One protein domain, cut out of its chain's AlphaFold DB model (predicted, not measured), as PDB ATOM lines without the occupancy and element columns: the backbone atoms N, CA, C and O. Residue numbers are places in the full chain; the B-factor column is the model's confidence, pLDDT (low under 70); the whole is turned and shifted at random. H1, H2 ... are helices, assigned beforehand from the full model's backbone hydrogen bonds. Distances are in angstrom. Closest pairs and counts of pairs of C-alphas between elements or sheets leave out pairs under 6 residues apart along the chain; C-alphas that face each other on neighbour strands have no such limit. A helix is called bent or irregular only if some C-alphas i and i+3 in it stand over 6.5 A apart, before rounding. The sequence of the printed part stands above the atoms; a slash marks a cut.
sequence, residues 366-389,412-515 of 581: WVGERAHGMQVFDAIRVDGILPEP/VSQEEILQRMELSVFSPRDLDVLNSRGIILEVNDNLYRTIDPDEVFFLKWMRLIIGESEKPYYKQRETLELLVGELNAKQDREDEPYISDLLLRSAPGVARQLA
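Overview. This is residues 366 to 389 and 412 to 515 of the 581 residues of an uncharacterized protein of Planctomycetaceae bacterium (UniProt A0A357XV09). Three long helices, H1, H5 and H6, run nearly side by side with H5 in the middle, and the short helices H7 and H8 follow one another along the same general direction, H7 packed on H5 and H8 on H6. H2, H3 and H4 form a loosely attached arm to one side, with few contacts to the rest. The printed part has 128 residues with eight named helices, H1 to H8 in chain order, and no named strand; the class is all helix. The whole is compact, with a radius of gyration of the C-alphas of 15.8 A and spans of 43 by 35 by 24 A.

Arrangement. H1, residues 366 to 383, touches H5, residues 453 to 468, at a shallow tilt of 11 degrees, opposite ways; the closest C-alphas are those of Trp 366 and Ile 466, 5.8 A apart. H5 is the hub, touching three helices. With residues 461 to 468 alone it touches H6, residues 473 to 490, as a helical hairpin at 12 degrees, closest at C-alphas 468 and 476, 5.8 A. With residues 454 to 458 alone it touches H7, residues 498 to 504, the same way at 10 degrees; C-alphas 458 and 500 are closest, at 5.0 A. H8, residues 507 to 515, touches residues 473 to 481 of H6 alone, opposite ways at 13 degrees, closest at C-alphas 480 and 508, 5.5 A. H7 and H8 meet only through their link. H2, residues 414 to 423, only just touches H1, with 3 pairs of C-alphas within 8 A, the closest being those of Met 374 and Met 421 at 6.9 A. H3, residues 428 to 436, and H4, residues 444 to 448, touch no helix. Every O i to N i+4 pair is within hydrogen-bond range in H1, H2, H3, H4, H5, H7 and H8; in H6 it is 12 of 14.

Along the chain. H1 begins at C-alpha 366, (39.696, 42.047, -22.699), and is 25.4 A long; H5 is 22.7 A and H6 25.0 A. H6 is only just irregular: C-alphas 475 and 478 are 6.7 A apart. H2 is 14.3 A long, H3 12.0 A, H4 5.8 A and H7 10.0 A. H8, 12.4 A, ends at C-alpha 515, (39.390, 52.511, -31.566).

Size, cuts and confidence. The two C-alphas farthest apart are those of Glu 442 and Tyr 474, 44.3 A. Residues 390 to 411 are not printed, and C-alphas 389 and 412 are 25.1 A apart across this cut. Of the links that are printed whole, none is long. Residues 383 to 389 and 412 to 450 have pLDDT under 70; the mean of the printed part is 79.5.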
ATOM      1  N   TRP A 366      40.872  42.437 -23.482       95.69
ATOM      2  CA  TRP A 366      39.696  42.047 -22.699       95.69
ATOM      3  C   TRP A 366      39.812  40.666 -22.050       95.69
ATOM      4  O   TRP A 366      39.336  40.472 -20.936       95.69
ATOM      5  N   VAL A 367      40.489  39.710 -22.692       92.38
ATOM      6  CA  VAL A 367      40.836  38.422 -22.064       92.38
ATOM      7  C   VAL A 367      41.709  38.647 -20.828       92.38
ATOM      8  O   VAL A 367      41.497  38.005 -19.799       92.38
ATOM      9  N   GLY A 368      42.653  39.583 -20.924       90.31
ATOM     10  CA  GLY A 368      43.469  40.048 -19.809       90.31
ATOM     11  C   GLY A 368      42.654  40.654 -18.672       90.31
ATOM     12  O   GLY A 368      42.774  40.220 -17.530       90.31
ATOM     13  N   GLU A 369      41.775  41.603 -18.995       92.62
ATOM     14  CA  GLU A 369      40.889  42.239 -18.009       92.62
ATOM     15  C   GLU A 369      39.925  41.246 -17.365       92.62
ATOM     16  O   GLU A 369      39.637  41.350 -16.176       92.62
ATOM     17  N   ARG A 370      39.471  40.226 -18.102       94.00
ATOM     18  CA  ARG A 370      38.645  39.156 -17.530       94.00
ATOM     19  C   ARG A 370      39.434  38.390 -16.479       94.00
ATOM     20  O   ARG A 370      38.942  38.208 -15.373       94.00
ATOM     21  N   ALA A 371      40.653  37.964 -16.813       88.31
ATOM     22  CA  ALA A 371      41.523  37.262 -15.874       88.31
ATOM     23  C   ALA A 371      41.844  38.129 -14.646       88.31
ATOM     24  O   ALA A 371      41.825  37.630 -13.525       88.31
ATOM     25  N   HIS A 372      42.076  39.429 -14.845       86.56
ATOM     26  CA  HIS A 372      42.281  40.375 -13.754       86.56
ATOM     27  C   HIS A 372      41.037  40.515 -12.865       86.56
ATOM     28  O   HIS A 372      41.150  40.430 -11.646       86.56
ATOM     29  N   GLY A 373      39.848  40.653 -13.453       91.06
ATOM     30  CA  GLY A 373      38.595  40.713 -12.702       91.06
ATOM     31  C   GLY A 373      38.358  39.462 -11.860       91.06
ATOM     32  O   GLY A 373      37.995  39.584 -10.695       91.06
ATOM     33  N   MET A 374      38.672  38.268 -12.383       90.50
ATOM     34  CA  MET A 374      38.600  37.028 -11.594       90.50
ATOM     35  C   MET A 374      39.498  37.076 -10.357       90.50
ATOM     36  O   MET A 374      39.061  36.723  -9.266       90.50
ATOM     37  N   GLN A 375      40.718  37.601 -10.492       84.94
ATOM     38  CA  GLN A 375      41.614  37.782  -9.347       84.94
ATOM     39  C   GLN A 375      41.049  38.767  -8.317       84.94
ATOM     40  O   GLN A 375      41.261  38.579  -7.121       84.94
ATOM     41  N   VAL A 376      40.327  39.804  -8.757       86.56
ATOM     42  CA  VAL A 376      39.646  40.748  -7.856       86.56
ATOM     43  C   VAL A 376      38.534  40.042  -7.076       86.56
ATOM     44  O   VAL A 376      38.493  40.166  -5.851       86.56
ATOM     45  N   PHE A 377      37.686  39.251  -7.743       88.19
ATOM     46  CA  PHE A 377      36.664  38.436  -7.069       88.19
ATOM     47  C   PHE A 377      37.288  37.454  -6.067       88.19
ATOM     48  O   PHE A 377      36.827  37.350  -4.927       88.19
ATOM     49  N   ASP A 378      38.374  36.782  -6.448       84.38
ATOM     50  CA  ASP A 378      39.080  35.851  -5.567       84.38
ATOM     51  C   ASP A 378      39.689  36.550  -4.344       84.38
ATOM     52  O   ASP A 378      39.536  36.059  -3.225       84.38
ATOM     53  N   ALA A 379      40.318  37.715  -4.524       80.88
ATOM     54  CA  ALA A 379      40.883  38.498  -3.426       80.88
ATOM     55  C   ALA A 379      39.805  38.941  -2.423       80.88
ATOM     56  O   ALA A 379      39.977  38.796  -1.211       80.88
ATOM     57  N   ILE A 380      38.654  39.411  -2.916       82.50
ATOM     58  CA  ILE A 380      37.515  39.791  -2.069       82.50
ATOM     59  C   ILE A 380      37.000  38.581  -1.281       82.50
ATOM     60  O   ILE A 380      36.695  38.704  -0.091       82.50
ATOM     61  N   ARG A 381      36.932  37.408  -1.922       80.19
ATOM     62  CA  ARG A 381      36.441  36.170  -1.306       80.19
ATOM     63  C   ARG A 381      37.381  35.644  -0.220       80.19
ATOM     64  O   ARG A 381      36.905  35.249   0.842       80.19
ATOM     65  N   VAL A 382      38.690  35.632  -0.481       75.75
ATOM     66  CA  VAL A 382      39.705  35.098   0.445       75.75
ATOM     67  C   VAL A 382      39.923  36.035   1.627       75.75
ATOM     68  O   VAL A 382      39.895  35.591   2.776       75.75
ATOM     69  N   ASP A 383      40.099  37.329   1.366       69.94
ATOM     70  CA  ASP A 383      40.513  38.263   2.411       69.94
ATOM     71  C   ASP A 383      39.320  38.931   3.118       69.94
ATOM     72  O   ASP A 383      39.483  39.606   4.139       69.94
ATOM     73  N   GLY A 384      38.099  38.784   2.584       63.25
ATOM     74  CA  GLY A 384      36.930  39.541   3.041       63.25
ATOM     75  C   GLY A 384      37.116  41.058   2.897       63.25
ATOM     76  O   GLY A 384      36.408  41.845   3.544       63.25
ATOM     77  N   ILE A 385      38.101  41.472   2.094       57.66
ATOM     78  CA  ILE A 385      38.422  42.860   1.794       57.66
ATOM     79  C   ILE A 385      37.497  43.282   0.661       57.66
ATOM     80  O   ILE A 385      37.844  43.229  -0.512       57.66
ATOM     81  N   LEU A 386      36.282  43.691   1.017       53.16
ATOM     82  CA  LEU A 386      35.505  44.536   0.118       53.16
ATOM     83  C   LEU A 386      36.240  45.883   0.006       53.16
ATOM     84  O   LEU A 386      36.552  46.449   1.065       53.16
ATOM     85  N   PRO A 387      36.507  46.411  -1.207       52.41
ATOM     86  CA  PRO A 387      36.906  47.807  -1.353       52.41
ATOM     87  C   PRO A 387      35.852  48.651  -0.639       52.41
ATOM     88  O   PRO A 387      34.658  48.449  -0.856       52.41
ATOM     89  N   GLU A 388      36.260  49.499   0.307       46.12
ATOM     90  CA  GLU A 388      35.292  50.269   1.087       46.12
ATOM     91  C   GLU A 388      34.601  51.269   0.152       46.12
ATOM     92  O   GLU A 388      35.271  52.180  -0.344       46.12
ATOM     93  N   PRO A 389      33.283  51.155  -0.099       47.47
ATOM     94  CA  PRO A 389      32.567  52.265  -0.700       47.47
ATOM     95  C   PRO A 389      32.644  53.440   0.286       47.47
ATOM     96  O   PRO A 389      32.724  53.211   1.501       47.47
ATOM     97  N   VAL A 412      40.482  29.075   0.726       49.81
ATOM     98  CA  VAL A 412      40.597  28.506  -0.618       49.81
ATOM     99  C   VAL A 412      42.088  28.432  -0.942       49.81
ATOM    100  O   VAL A 412      42.797  29.433  -0.861       49.81
ATOM    101  N   SER A 413      42.594  27.236  -1.251       53.16
ATOM    102  CA  SER A 413      44.016  27.079  -1.590       53.16
ATOM    103  C   SER A 413      44.337  27.727  -2.941       53.16
ATOM    104  O   SER A 413      43.494  27.746  -3.833       53.16
ATOM    105  N   GLN A 414      45.569  28.206  -3.128       42.53
ATOM    106  CA  GLN A 414      46.016  28.861  -4.368       42.53
ATOM    107  C   GLN A 414      45.836  27.975  -5.625       42.53
ATOM    108  O   GLN A 414      45.555  28.486  -6.704       42.53
ATOM    109  N   GLU A 415      45.918  26.646  -5.488       45.53
ATOM    110  CA  GLU A 415      45.597  25.670  -6.552       45.53
ATOM    111  C   GLU A 415      44.111  25.669  -6.951       45.53
ATOM    112  O   GLU A 415      43.772  25.481  -8.115       45.53
ATOM    113  N   GLU A 416      43.220  25.903  -5.994       53.72
ATOM    114  CA  GLU A 416      41.765  25.886  -6.180       53.72
ATOM    115  C   GLU A 416      41.296  27.179  -6.878       53.72
ATOM    116  O   GLU A 416      40.373  27.153  -7.688       53.72
ATOM    117  N   ILE A 417      42.006  28.291  -6.648       49.12
ATOM    118  CA  ILE A 417      41.895  29.542  -7.418       49.12
ATOM    119  C   ILE A 417      42.330  29.324  -8.875       49.12
ATOM    120  O   ILE A 417      41.640  29.740  -9.803       49.12
ATOM    121  N   LEU A 418      43.440  28.614  -9.099       47.94
ATOM    122  CA  LEU A 418      43.947  28.350 -10.448       47.94
ATOM    123  C   LEU A 418      43.008  27.467 -11.271       47.94
ATOM    124  O   LEU A 418      42.720  27.796 -12.419       47.94
ATOM    125  N   GLN A 419      42.456  26.415 -10.666       57.00
ATOM    126  CA  GLN A 419      41.446  25.580 -11.318       57.00
ATOM    127  C   GLN A 419      40.170  26.365 -11.648       57.00
ATOM    128  O   GLN A 419      39.580  26.152 -12.703       57.00
ATOM    129  N   ARG A 420      39.753  27.312 -10.796       58.16
ATOM    130  CA  ARG A 420      38.614  28.208 -11.075       58.16
ATOM    131  C   ARG A 420      38.895  29.144 -12.246       58.16
ATOM    132  O   ARG A 420      38.045  29.288 -13.123       58.16
ATOM    133  N   MET A 421      40.085  29.747 -12.285       50.00
ATOM    134  CA  MET A 421      40.498  30.609 -13.392       50.00
ATOM    135  C   MET A 421      40.551  29.827 -14.706       50.00
ATOM    136  O   MET A 421      39.985  30.302 -15.686       50.00
ATOM    137  N   GLU A 422      41.132  28.625 -14.725       54.94
ATOM    138  CA  GLU A 422      41.126  27.739 -15.899       54.94
ATOM    139  C   GLU A 422      39.703  27.336 -16.305       54.94
ATOM    140  O   GLU A 422      39.360  27.407 -17.486       54.94
ATOM    141  N   LEU A 423      38.829  27.021 -15.339       53.03
ATOM    142  CA  LEU A 423      37.444  26.646 -15.624       53.03
ATOM    143  C   LEU A 423      36.595  27.808 -16.171       53.03
ATOM    144  O   LEU A 423      35.719  27.595 -17.008       53.03
ATOM    145  N   SER A 424      36.880  29.047 -15.757       48.31
ATOM    146  CA  SER A 424      36.208  30.266 -16.240       48.31
ATOM    147  C   SER A 424      36.517  30.604 -17.710       48.31
ATOM    148  O   SER A 424      35.834  31.427 -18.332       48.31
ATOM    149  N   VAL A 425      37.543  29.963 -18.287       50.16
ATOM    150  CA  VAL A 425      37.898  30.100 -19.704       50.16
ATOM    151  C   VAL A 425      36.971  29.272 -20.594       50.16
ATOM    152  O   VAL A 425      36.730  29.679 -21.731       50.16
ATOM    153  N   PHE A 426      36.403  28.177 -20.083       50.09
ATOM    154  CA  PHE A 426      35.590  27.246 -20.861       50.09
ATOM    155  C   PHE A 426      34.242  27.847 -21.290       50.09
ATOM    156  O   PHE A 426      33.549  28.555 -20.546       50.09
ATOM    157  N   SER A 427      33.856  27.570 -22.535       51.06
ATOM    158  CA  SER A 427      32.518  27.869 -23.034       51.06
ATOM    159  C   SER A 427      31.483  26.927 -22.393       51.06
ATOM    160  O   SER A 427      31.845  25.862 -21.889       51.06
ATOM    161  N   PRO A 428      30.176  27.254 -22.424       53.41
ATOM    162  CA  PRO A 428      29.133  26.332 -21.964       53.41
ATOM    163  C   PRO A 428      29.213  24.955 -22.640       53.41
ATOM    164  O   PRO A 428      28.983  23.942 -21.995       53.41
ATOM    165  N   ARG A 429      29.631  24.913 -23.913       55.38
ATOM    166  CA  ARG A 429      29.844  23.671 -24.661       55.38
ATOM    167  C   ARG A 429      31.019  22.860 -24.113       55.38
ATOM    168  O   ARG A 429      30.914  21.645 -24.012       55.38
ATOM    169  N   ASP A 430      32.113  23.516 -23.742       55.03
ATOM    170  CA  ASP A 430      33.279  22.850 -23.149       55.03
ATOM    171  C   ASP A 430      32.934  22.295 -21.763       55.03
ATOM    172  O   ASP A 430      33.307  21.172 -21.429       55.03
ATOM    173  N   LEU A 431      32.141  23.039 -20.986       57.91
ATOM    174  CA  LEU A 431      31.606  22.569 -19.710       57.91
ATOM    175  C   LEU A 431      30.662  21.373 -19.898       57.91
ATOM    176  O   LEU A 431      30.773  20.414 -19.141       57.91
ATOM    177  N   ASP A 432      29.807  21.363 -20.923       60.47
ATOM    178  CA  ASP A 432      28.953  20.212 -21.254       60.47
ATOM    179  C   ASP A 432      29.771  18.983 -21.688       60.47
ATOM    180  O   ASP A 432      29.461  17.851 -21.303       60.47
ATOM    181  N   VAL A 433      30.854  19.175 -22.446       62.47
ATOM    182  CA  VAL A 433      31.781  18.098 -22.844       62.47
ATOM    183  C   VAL A 433      32.520  17.529 -21.628       62.47
ATOM    184  O   VAL A 433      32.646  16.313 -21.486       62.47
ATOM    185  N   LEU A 434      32.973  18.383 -20.714       55.81
ATOM    186  CA  LEU A 434      33.646  17.961 -19.486       55.81
ATOM    187  C   LEU A 434      32.670  17.304 -18.488       55.81
ATOM    188  O   LEU A 434      33.023  16.330 -17.819       55.81
ATOM    189  N   ASN A 435      31.425  17.787 -18.426       60.06
ATOM    190  CA  ASN A 435      30.360  17.250 -17.579       60.06
ATOM    191  C   ASN A 435      29.848  15.894 -18.087       60.06
ATOM    192  O   ASN A 435      29.731  14.947 -17.313       60.06
ATOM    193  N   SER A 436      29.639  15.748 -19.401       68.25
ATOM    194  CA  SER A 436      29.239  14.473 -20.024       68.25
ATOM    195  C   SER A 436      30.289  13.364 -19.885       68.25
ATOM    196  O   SER A 436      29.943  12.186 -19.949       68.25
ATOM    197  N   ARG A 437      31.556  13.717 -19.629       59.44
ATOM    198  CA  ARG A 437      32.643  12.773 -19.315       59.44
ATOM    199  C   ARG A 437      32.810  12.484 -17.819       59.44
ATOM    200  O   ARG A 437      33.719  11.749 -17.448       59.44
ATOM    201  N   GLY A 438      31.969  13.055 -16.956       54.94
ATOM    202  CA  GLY A 438      32.011  12.832 -15.508       54.94
ATOM    203  C   GLY A 438      33.214  13.457 -14.790       54.94
ATOM    204  O   GLY A 438      33.368  13.248 -13.592       54.94
ATOM    205  N   ILE A 439      34.041  14.251 -15.484       56.66
ATOM    206  CA  ILE A 439      35.251  14.897 -14.933       56.66
ATOM    207  C   ILE A 439      34.878  15.974 -13.900       56.66
ATOM    208  O   ILE A 439      35.624  16.264 -12.971       56.66
ATOM    209  N   ILE A 440      33.692  16.558 -14.052       51.53
ATOM    210  CA  ILE A 440      33.250  17.741 -13.319       51.53
ATOM    211  C   ILE A 440      32.480  17.416 -12.018       51.53
ATOM    212  O   ILE A 440      32.349  18.285 -11.157       51.53
ATOM    213  N   LEU A 441      32.008  16.181 -11.818       49.44
ATOM    214  CA  LEU A 441      30.966  15.873 -10.822       49.44
ATOM    215  C   LEU A 441      31.352  16.114  -9.345       49.44
ATOM    216  O   LEU A 441      30.465  16.411  -8.552       49.44
ATOM    217  N   GLU A 442      32.633  16.061  -8.960       49.31
ATOM    218  CA  GLU A 442      33.057  16.359  -7.571       49.31
ATOM    219  C   GLU A 442      33.538  17.806  -7.354       49.31
ATOM    220  O   GLU A 442      33.459  18.328  -6.241       49.31
ATOM    221  N   VAL A 443      34.005  18.484  -8.405       51.03
ATOM    222  CA  VAL A 443      34.535  19.858  -8.318       51.03
ATOM    223  C   VAL A 443      33.404  20.893  -8.405       51.03
ATOM    224  O   VAL A 443      33.477  21.945  -7.769       51.03
ATOM    225  N   ASN A 444      32.317  20.584  -9.122       51.09
ATOM    226  CA  ASN A 444      31.262  21.551  -9.441       51.09
ATOM    227  C   ASN A 444      30.329  21.906  -8.278       51.09
ATOM    228  O   ASN A 444      29.901  23.052  -8.173       51.09
ATOM    229  N   ASP A 445      30.020  20.963  -7.386       48.31
ATOM    230  CA  ASP A 445      29.009  21.202  -6.345       48.31
ATOM    231  C   ASP A 445      29.478  22.210  -5.284       48.31
ATOM    232  O   ASP A 445      28.671  22.968  -4.744       48.31
ATOM    233  N   ASN A 446      30.788  22.288  -5.025       50.19
ATOM    234  CA  ASN A 446      31.372  23.322  -4.167       50.19
ATOM    235  C   ASN A 446      31.694  24.613  -4.934       50.19
ATOM    236  O   ASN A 446      31.614  25.691  -4.350       50.19
ATOM    237  N   LEU A 447      32.026  24.537  -6.230       49.91
ATOM    238  CA  LEU A 447      32.289  25.724  -7.049       49.91
ATOM    239  C   LEU A 447      31.006  26.534  -7.282       49.91
ATOM    240  O   LEU A 447      30.977  27.721  -6.960       49.91
ATOM    241  N   TYR A 448      29.925  25.895  -7.743       47.47
ATOM    242  CA  TYR A 448      28.646  26.563  -8.012       47.47
ATOM    243  C   TYR A 448      27.978  27.133  -6.764       47.47
ATOM    244  O   TYR A 448      27.255  28.118  -6.858       47.47
ATOM    245  N   ARG A 449      28.246  26.568  -5.582       53.47
ATOM    246  CA  ARG A 449      27.772  27.134  -4.310       53.47
ATOM    247  C   ARG A 449      28.522  28.403  -3.889       53.47
ATOM    248  O   ARG A 449      28.129  29.015  -2.900       53.47
ATOM    249  N   THR A 450      29.584  28.792  -4.601       66.88
ATOM    250  CA  THR A 450      30.458  29.920  -4.221       66.88
ATOM    251  C   THR A 450      30.574  31.039  -5.252       66.88
ATOM    252  O   THR A 450      31.178  32.057  -4.919       66.88
ATOM    253  N   ILE A 451      30.027  30.873  -6.462       77.38
ATOM    254  CA  ILE A 451      29.966  31.955  -7.455       77.38
ATOM    255  C   ILE A 451      28.759  32.824  -7.111       77.38
ATOM    256  O   ILE A 451      27.621  32.346  -7.116       77.38
ATOM    257  N   ASP A 452      29.005  34.083  -6.771       88.38
ATOM    258  CA  ASP A 452      27.932  35.020  -6.452       88.38
ATOM    259  C   ASP A 452      27.276  35.591  -7.734       88.38
ATOM    260  O   ASP A 452      27.845  35.514  -8.829       88.38
ATOM    261  N   PRO A 453      26.043  36.132  -7.650       91.31
ATOM    262  CA  PRO A 453      25.358  36.696  -8.816       91.31
ATOM    263  C   PRO A 453      26.111  37.842  -9.512       91.31
ATOM    264  O   PRO A 453      25.883  38.071 -10.701       91.31
ATOM    265  N   ASP A 454      26.986  38.550  -8.793       94.12
ATOM    266  CA  ASP A 454      27.812  39.639  -9.317       94.12
ATOM    267  C   ASP A 454      28.915  39.065 -10.226       94.12
ATOM    268  O   ASP A 454      29.029  39.443 -11.386       94.12
ATOM    269  N   GLU A 455      29.622  38.023  -9.790       93.44
ATOM    270  CA  GLU A 455      30.615  37.297 -10.592       93.44
ATOM    271  C   GLU A 455      30.005  36.676 -11.864       93.44
ATOM    272  O   GLU A 455      30.593  36.750 -12.949       93.44
ATOM    273  N   VAL A 456      28.789  36.117 -11.776       93.19
ATOM    274  CA  VAL A 456      28.056  35.632 -12.964       93.19
ATOM    275  C   VAL A 456      27.757  36.781 -13.931       93.19
ATOM    276  O   VAL A 456      27.915  36.619 -15.147       93.19
ATOM    277  N   PHE A 457      27.332  37.937 -13.412       95.75
ATOM    278  CA  PHE A 457      27.072  39.131 -14.213       95.75
ATOM    279  C   PHE A 457      28.349  39.604 -14.921       95.75
ATOM    280  O   PHE A 457      28.325  39.804 -16.142       95.75
ATOM    281  N   PHE A 458      29.472  39.680 -14.199       96.44
ATOM    282  CA  PHE A 458      30.785  40.015 -14.746       96.44
ATOM    283  C   PHE A 458      31.181  39.088 -15.897       96.44
ATOM    284  O   PHE A 458      31.464  39.541 -17.007       96.44
ATOM    285  N   LEU A 459      31.169  37.774 -15.658       95.19
ATOM    286  CA  LEU A 459      31.602  36.775 -16.635       95.19
ATOM    287  C   LEU A 459      30.730  36.766 -17.895       95.19
ATOM    288  O   LEU A 459      31.260  36.632 -19.006       95.19
ATOM    289  N   LYS A 460      29.410  36.941 -17.742       96.31
ATOM    290  CA  LYS A 460      28.471  37.081 -18.867       96.31
ATOM    291  C   LYS A 460      28.874  38.259 -19.752       96.31
ATOM    292  O   LYS A 460      29.033  38.087 -20.962       96.31
ATOM    293  N   TRP A 461      29.053  39.436 -19.156       97.94
ATOM    294  CA  TRP A 461      29.365  40.653 -19.898       97.94
ATOM    295  C   TRP A 461      30.771  40.641 -20.488       97.94
ATOM    296  O   TRP A 461      30.933  41.008 -21.647       97.94
ATOM    297  N   MET A 462      31.773  40.122 -19.777       97.69
ATOM    298  CA  MET A 462      33.122  39.975 -20.326       97.69
ATOM    299  C   MET A 462      33.167  39.036 -21.529       97.69
ATOM    300  O   MET A 462      33.851  39.336 -22.504       97.69
ATOM    301  N   ARG A 463      32.421  37.923 -21.512       96.56
ATOM    302  CA  ARG A 463      32.317  37.036 -22.682       96.56
ATOM    303  C   ARG A 463      31.733  37.778 -23.886       96.56
ATOM    304  O   ARG A 463      32.241  37.620 -24.992       96.56
ATOM    305  N   LEU A 464      30.700  38.588 -23.662       96.94
ATOM    306  CA  LEU A 464      30.080  39.384 -24.715       96.94
ATOM    307  C   LEU A 464      31.031  40.468 -25.245       96.94
ATOM    308  O   LEU A 464      31.213  40.558 -26.452       96.94
ATOM    309  N   ILE A 465      31.702  41.223 -24.369       97.56
ATOM    310  CA  ILE A 465      32.695  42.241 -24.754       97.56
ATOM    311  C   ILE A 465      33.829  41.614 -25.573       97.56
ATOM    312  O   ILE A 465      34.185  42.139 -26.625       97.56
ATOM    313  N   ILE A 466      34.372  40.472 -25.132       97.19
ATOM    314  CA  ILE A 466      35.429  39.755 -25.860       97.19
ATOM    315  C   ILE A 466      34.940  39.360 -27.260       97.19
ATOM    316  O   ILE A 466      35.645  39.623 -28.232       97.19
ATOM    317  N   GLY A 467      33.734  38.799 -27.387       96.25
ATOM    318  CA  GLY A 467      33.170  38.437 -28.693       96.25
ATOM    319  C   GLY A 467      32.891  39.643 -29.598       96.25
ATOM    320  O   GLY A 467      33.133  39.594 -30.800       96.25
ATOM    321  N   GLU A 468      32.425  40.759 -29.036       96.94
ATOM    322  CA  GLU A 468      32.166  41.983 -29.799       96.94
ATOM    323  C   GLU A 468      33.450  42.714 -30.209       96.94
ATOM    324  O   GLU A 468      33.464  43.399 -31.231       96.94
ATOM    325  N   SER A 469      34.544  42.546 -29.466       96.50
ATOM    326  CA  SER A 469      35.809  43.247 -29.719       96.50
ATOM    327  C   SER A 469      36.527  42.853 -31.019       96.50
ATOM    328  O   SER A 469      37.471  43.525 -31.426       96.50
ATOM    329  N   GLU A 470      36.058  41.810 -31.708       94.81
ATOM    330  CA  GLU A 470      36.487  41.471 -33.074       94.81
ATOM    331  C   GLU A 470      35.872  42.400 -34.135       94.81
ATOM    332  O   GLU A 470      36.374  42.518 -35.255       94.81
ATOM    333  N   LYS A 471      34.773  43.083 -33.796       96.25
ATOM    334  CA  LYS A 471      34.092  44.048 -34.663       96.25
ATOM    335  C   LYS A 471      34.679  45.447 -34.443       96.25
ATOM    336  O   LYS A 471      35.197  45.732 -33.373       96.25
ATOM    337  N   PRO A 472      34.570  46.381 -35.401       95.94
ATOM    338  CA  PRO A 472      34.942  47.777 -35.161       95.94
ATOM    339  C   PRO A 472      34.025  48.452 -34.121       95.94
ATOM    340  O   PRO A 472      32.842  48.115 -34.017       95.94
ATOM    341  N   TYR A 473      34.544  49.441 -33.384       97.19
ATOM    342  CA  TYR A 473      33.868  50.055 -32.228       97.19
ATOM    343  C   TYR A 473      32.475  50.609 -32.533       97.19
ATOM    344  O   TYR A 473      31.563  50.435 -31.729       97.19
ATOM    345  N   TYR A 474      32.265  51.217 -33.702       95.62
ATOM    346  CA  TYR A 474      30.944  51.744 -34.065       95.62
ATOM    347  C   TYR A 474      29.843  50.665 -34.094       95.62
ATOM    348  O   TYR A 474      28.673  51.000 -33.933       95.62
ATOM    349  N   LYS A 475      30.206  49.381 -34.265       96.62
ATOM    350  CA  LYS A 475      29.295  48.232 -34.125       96.62
ATOM    351  C   LYS A 475      29.211  47.716 -32.687       96.62
ATOM    352  O   LYS A 475      28.166  47.220 -32.293       96.62
ATOM    353  N   GLN A 476      30.285  47.842 -31.909       96.94
ATOM    354  CA  GLN A 476      30.310  47.453 -30.491       96.94
ATOM    355  C   GLN A 476      29.487  48.396 -29.603       96.94
ATOM    356  O   GLN A 476      29.025  47.994 -28.536       96.94
ATOM    357  N   ARG A 477      29.345  49.664 -30.016       96.94
ATOM    358  CA  ARG A 477      28.778  50.744 -29.198       96.94
ATOM    359  C   ARG A 477      27.410  50.393 -28.616       96.94
ATOM    360  O   ARG A 477      27.210  50.616 -27.430       96.94
ATOM    361  N   GLU A 478      26.517  49.814 -29.413       96.94
ATOM    362  CA  GLU A 478      25.175  49.424 -28.962       96.94
ATOM    363  C   GLU A 478      25.242  48.415 -27.806       96.94
ATOM    364  O   GLU A 478      24.625  48.614 -26.764       96.94
ATOM    365  N   THR A 479      26.074  47.380 -27.930       97.56
ATOM    366  CA  THR A 479      26.277  46.384 -26.870       97.56
ATOM    367  C   THR A 479      26.859  46.999 -25.594       97.56
ATOM    368  O   THR A 479      26.455  46.650 -24.486       97.56
ATOM    369  N   LEU A 480      27.797  47.937 -25.734       97.81
ATOM    370  CA  LEU A 480      28.412  48.640 -24.606       97.81
ATOM    371  C   LEU A 480      27.439  49.627 -23.933       97.81
ATOM    372  O   LEU A 480      27.491  49.814 -22.719       97.81
ATOM    373  N   GLU A 481      26.526  50.232 -24.690       97.56
ATOM    374  CA  GLU A 481      25.438  51.059 -24.159       97.56
ATOM    375  C   GLU A 481      24.403  50.204 -23.412       97.56
ATOM    376  O   GLU A 481      23.954  50.600 -22.335       97.56
ATOM    377  N   LEU A 482      24.089  49.003 -23.916       98.06
ATOM    378  CA  LEU A 482      23.240  48.030 -23.218       98.06
ATOM    379  C   LEU A 482      23.840  47.614 -21.866       98.06
ATOM    380  O   LEU A 482      23.107  47.555 -20.880       98.06
ATOM    381  N   LEU A 483      25.159  47.396 -21.790       97.69
ATOM    382  CA  LEU A 483      25.868  47.123 -20.530       97.69
ATOM    383  C   LEU A 483      25.642  48.233 -19.504       97.69
ATOM    384  O   LEU A 483      25.242  47.966 -18.373       97.69
ATOM    385  N   VAL A 484      25.886  49.485 -19.899       98.06
ATOM    386  CA  VAL A 484      25.704  50.642 -19.011       98.06
ATOM    387  C   VAL A 484      24.239  50.786 -18.599       98.06
ATOM    388  O   VAL A 484      23.955  51.101 -17.444       98.06
ATOM    389  N   GLY A 485      23.303  50.514 -19.513       97.94
ATOM    390  CA  GLY A 485      21.874  50.466 -19.220       97.94
ATOM    391  C   GLY A 485      21.517  49.420 -18.162       97.94
ATOM    392  O   GLY A 485      20.812  49.748 -17.209       97.94
ATOM    393  N   GLU A 486      22.033  48.189 -18.279       98.06
ATOM    394  CA  GLU A 486      21.820  47.125 -17.285       98.06
ATOM    395  C   GLU A 486      22.433  47.473 -15.920       98.06
ATOM    396  O   GLU A 486      21.778  47.258 -14.899       98.06
ATOM    397  N   LEU A 487      23.649  48.036 -15.891       97.00
ATOM    398  CA  LEU A 487      24.305  48.485 -14.656       97.00
ATOM    399  C   LEU A 487      23.484  49.578 -13.959       97.00
ATOM    400  O   LEU A 487      23.154  49.451 -12.782       97.00
ATOM    401  N   ASN A 488      23.060  50.608 -14.695       97.06
ATOM    402  CA  ASN A 488      22.246  51.692 -14.143       97.06
ATOM    403  C   ASN A 488      20.856  51.205 -13.689       97.06
ATOM    404  O   ASN A 488      20.336  51.683 -12.688       97.06
ATOM    405  N   ALA A 489      20.247  50.239 -14.386       96.88
ATOM    406  CA  ALA A 489      18.956  49.660 -13.998       96.88
ATOM    407  C   ALA A 489      19.031  48.764 -12.745       96.88
ATOM    408  O   ALA A 489      17.992  48.413 -12.172       96.88
ATOM    409  N   LYS A 490      20.246  48.355 -12.363       96.56
ATOM    410  CA  LYS A 490      20.561  47.562 -11.170       96.56
ATOM    411  C   LYS A 490      21.121  48.397 -10.017       96.56
ATOM    412  O   LYS A 490      21.205  47.876  -8.912       96.56
ATOM    413  N   GLN A 491      21.463  49.660 -10.261       95.19
ATOM    414  CA  GLN A 491      21.969  50.575  -9.245       95.19
ATOM    415  C   GLN A 491      20.944  50.768  -8.116       95.19
ATOM    416  O   GLN A 491      19.742  50.864  -8.378       95.19
ATOM    417  N   ASP A 492      21.417  50.801  -6.869       93.12
ATOM    418  CA  ASP A 492      20.612  50.957  -5.648       93.12
ATOM    419  C   ASP A 492      19.596  49.821  -5.392       93.12
ATOM    420  O   ASP A 492      18.702  49.946  -4.547       93.12
ATOM    421  N   ARG A 493      19.712  48.688  -6.097       94.44
ATOM    422  CA  ARG A 493      18.887  47.493  -5.859       94.44
ATOM    423  C   ARG A 493      19.619  46.482  -4.987       94.44
ATOM    424  O   ARG A 493      20.842  46.440  -4.939       94.44
ATOM    425  N   GLU A 494      18.864  45.601  -4.330       91.75
ATOM    426  CA  GLU A 494      19.445  44.505  -3.535       91.75
ATOM    427  C   GLU A 494      20.313  43.560  -4.392       91.75
ATOM    428  O   GLU A 494      21.229  42.926  -3.877       91.75
ATOM    429  N   ASP A 495      20.051  43.499  -5.702       91.19
ATOM    430  CA  ASP A 495      20.792  42.718  -6.696       91.19
ATOM    431  C   ASP A 495      21.795  43.546  -7.528       91.19
ATOM    432  O   ASP A 495      22.096  43.173  -8.670       91.19
ATOM    433  N   GLU A 496      22.281  44.672  -6.993       93.81
ATOM    434  CA  GLU A 496      23.319  45.496  -7.621       93.81
ATOM    435  C   GLU A 496      24.646  44.718  -7.743       93.81
ATOM    436  O   GLU A 496      25.188  44.255  -6.733       93.81
ATOM    437  N   PRO A 497      25.206  44.574  -8.958       94.69
ATOM    438  CA  PRO A 497      26.460  43.868  -9.172       94.69
ATOM    439  C   PRO A 497      27.639  44.823  -8.910       94.69
ATOM    440  O   PRO A 497      28.257  45.334  -9.839       94.69
ATOM    441  N   TYR A 498      27.895  45.139  -7.637       92.94
ATOM    442  CA  TYR A 498      28.809  46.210  -7.209       92.94
ATOM    443  C   TYR A 498      30.247  46.066  -7.742       92.94
ATOM    444  O   TYR A 498      30.848  47.036  -8.211       92.94
ATOM    445  N   ILE A 499      30.818  44.862  -7.687       93.69
ATOM    446  CA  ILE A 499      32.174  44.594  -8.177       93.69
ATOM    447  C   ILE A 499      32.192  44.594  -9.700       93.69
ATOM    448  O   ILE A 499      33.090  45.194 -10.295       93.69
ATOM    449  N   SER A 500      31.189  43.997 -10.349       95.75
ATOM    450  CA  SER A 500      31.062  44.104 -11.802       95.75
ATOM    451  C   SER A 500      30.931  45.545 -12.253       95.75
ATOM    452  O   SER A 500      31.525  45.897 -13.261       95.75
ATOM    453  N   ASP A 501      30.179  46.382 -11.541       95.56
ATOM    454  CA  ASP A 501      30.019  47.788 -11.890       95.56
ATOM    455  C   ASP A 501      31.368  48.509 -11.859       95.56
ATOM    456  O   ASP A 501      31.761  49.145 -12.838       95.56
ATOM    457  N   LEU A 502      32.141  48.315 -10.787       94.06
ATOM    458  CA  LEU A 502      33.493  48.860 -10.667       94.06
ATOM    459  C   LEU A 502      34.399  48.447 -11.841       94.06
ATOM    460  O   LEU A 502      35.158  49.272 -12.356       94.06
ATOM    461  N   LEU A 503      34.328  47.181 -12.262       94.81
ATOM    462  CA  LEU A 503      35.193  46.620 -13.303       94.81
ATOM    463  C   LEU A 503      34.710  46.939 -14.730       94.81
ATOM    464  O   LEU A 503      35.522  47.185 -15.618       94.81
ATOM    465  N   LEU A 504      33.398  46.947 -14.967       96.75
ATOM    466  CA  LEU A 504      32.795  47.026 -16.301       96.75
ATOM    467  C   LEU A 504      32.357  48.435 -16.697       96.75
ATOM    468  O   LEU A 504      32.285  48.722 -17.893       96.75
ATOM    469  N   ARG A 505      32.088  49.342 -15.748       96.38
ATOM    470  CA  ARG A 505      31.559  50.685 -16.059       96.38
ATOM    471  C   ARG A 505      32.487  51.501 -16.960       96.38
ATOM    472  O   ARG A 505      32.021  52.325 -17.744       96.38
ATOM    473  N   SER A 506      33.796  51.261 -16.890       95.94
ATOM    474  CA  SER A 506      34.781  51.930 -17.750       95.94
ATOM    475  C   SER A 506      34.871  51.340 -19.164       95.94
ATOM    476  O   SER A 506      35.408  51.999 -20.058       95.94
ATOM    477  N   ALA A 507      34.316  50.145 -19.405       97.00
ATOM    478  CA  ALA A 507      34.527  49.394 -20.640       97.00
ATOM    479  C   ALA A 507      34.179  50.169 -21.929       97.00
ATOM    480  O   ALA A 507      34.984  50.132 -22.866       97.00
ATOM    481  N   PRO A 508      33.074  50.946 -22.001       97.56
ATOM    482  CA  PRO A 508      32.774  51.752 -23.183       97.56
ATOM    483  C   PRO A 508      33.842  52.806 -23.491       97.56
ATOM    484  O   PRO A 508      34.175  53.031 -24.656       97.56
ATOM    485  N   GLY A 509      34.392  53.442 -22.451       96.44
ATOM    486  CA  GLY A 509      35.455  54.437 -22.581       96.44
ATOM    487  C   GLY A 509      36.755  53.811 -23.077       96.44
ATOM    488  O   GLY A 509      37.377  54.336 -24.000       96.44
ATOM    489  N   VAL A 510      37.113  52.649 -22.530       96.62
ATOM    490  CA  VAL A 510      38.300  51.888 -22.943       96.62
ATOM    491  C   VAL A 510      38.200  51.437 -24.403       96.62
ATOM    492  O   VAL A 510      39.113  51.700 -25.185       96.62
ATOM    493  N   ALA A 511      37.076  50.833 -24.807       97.19
ATOM    494  CA  ALA A 511      36.852  50.410 -26.192       97.19
ATOM    495  C   ALA A 511      36.916  51.597 -27.170       97.19
ATOM    496  O   ALA A 511      37.535  51.513 -28.232       97.19
ATOM    497  N   ARG A 512      36.335  52.742 -26.781       96.31
ATOM    498  CA  ARG A 512      36.403  53.979 -27.569       96.31
ATOM    499  C   ARG A 512      37.841  54.459 -27.737       96.31
ATOM    500  O   ARG A 512      38.212  54.880 -28.829       96.31
ATOM    501  N   GLN A 513      38.639  54.418 -26.672       96.12
ATOM    502  CA  GLN A 513      40.024  54.880 -26.688       96.12
ATOM    503  C   GLN A 513      40.912  54.006 -27.584       96.12
ATOM    504  O   GLN A 513      41.691  54.549 -28.365       96.12
ATOM    505  N   LEU A 514      40.751  52.679 -27.536       96.31
ATOM    506  CA  LEU A 514      41.451  51.741 -28.427       96.31
ATOM    507  C   LEU A 514      41.107  51.993 -29.903       96.31
ATOM    508  O   LEU A 514      41.993  52.083 -30.755       96.31
ATOM    509  N   ALA A 515      39.823  52.199 -30.208       96.38
ATOM    510  CA  ALA A 515      39.390  52.511 -31.566       96.38
ATOM    511  C   ALA A 515      39.864  53.891 -32.044       96.38
ATOM    512  O   ALA A 515      40.225  54.044 -33.211       96.38
TER     513      ALA A 515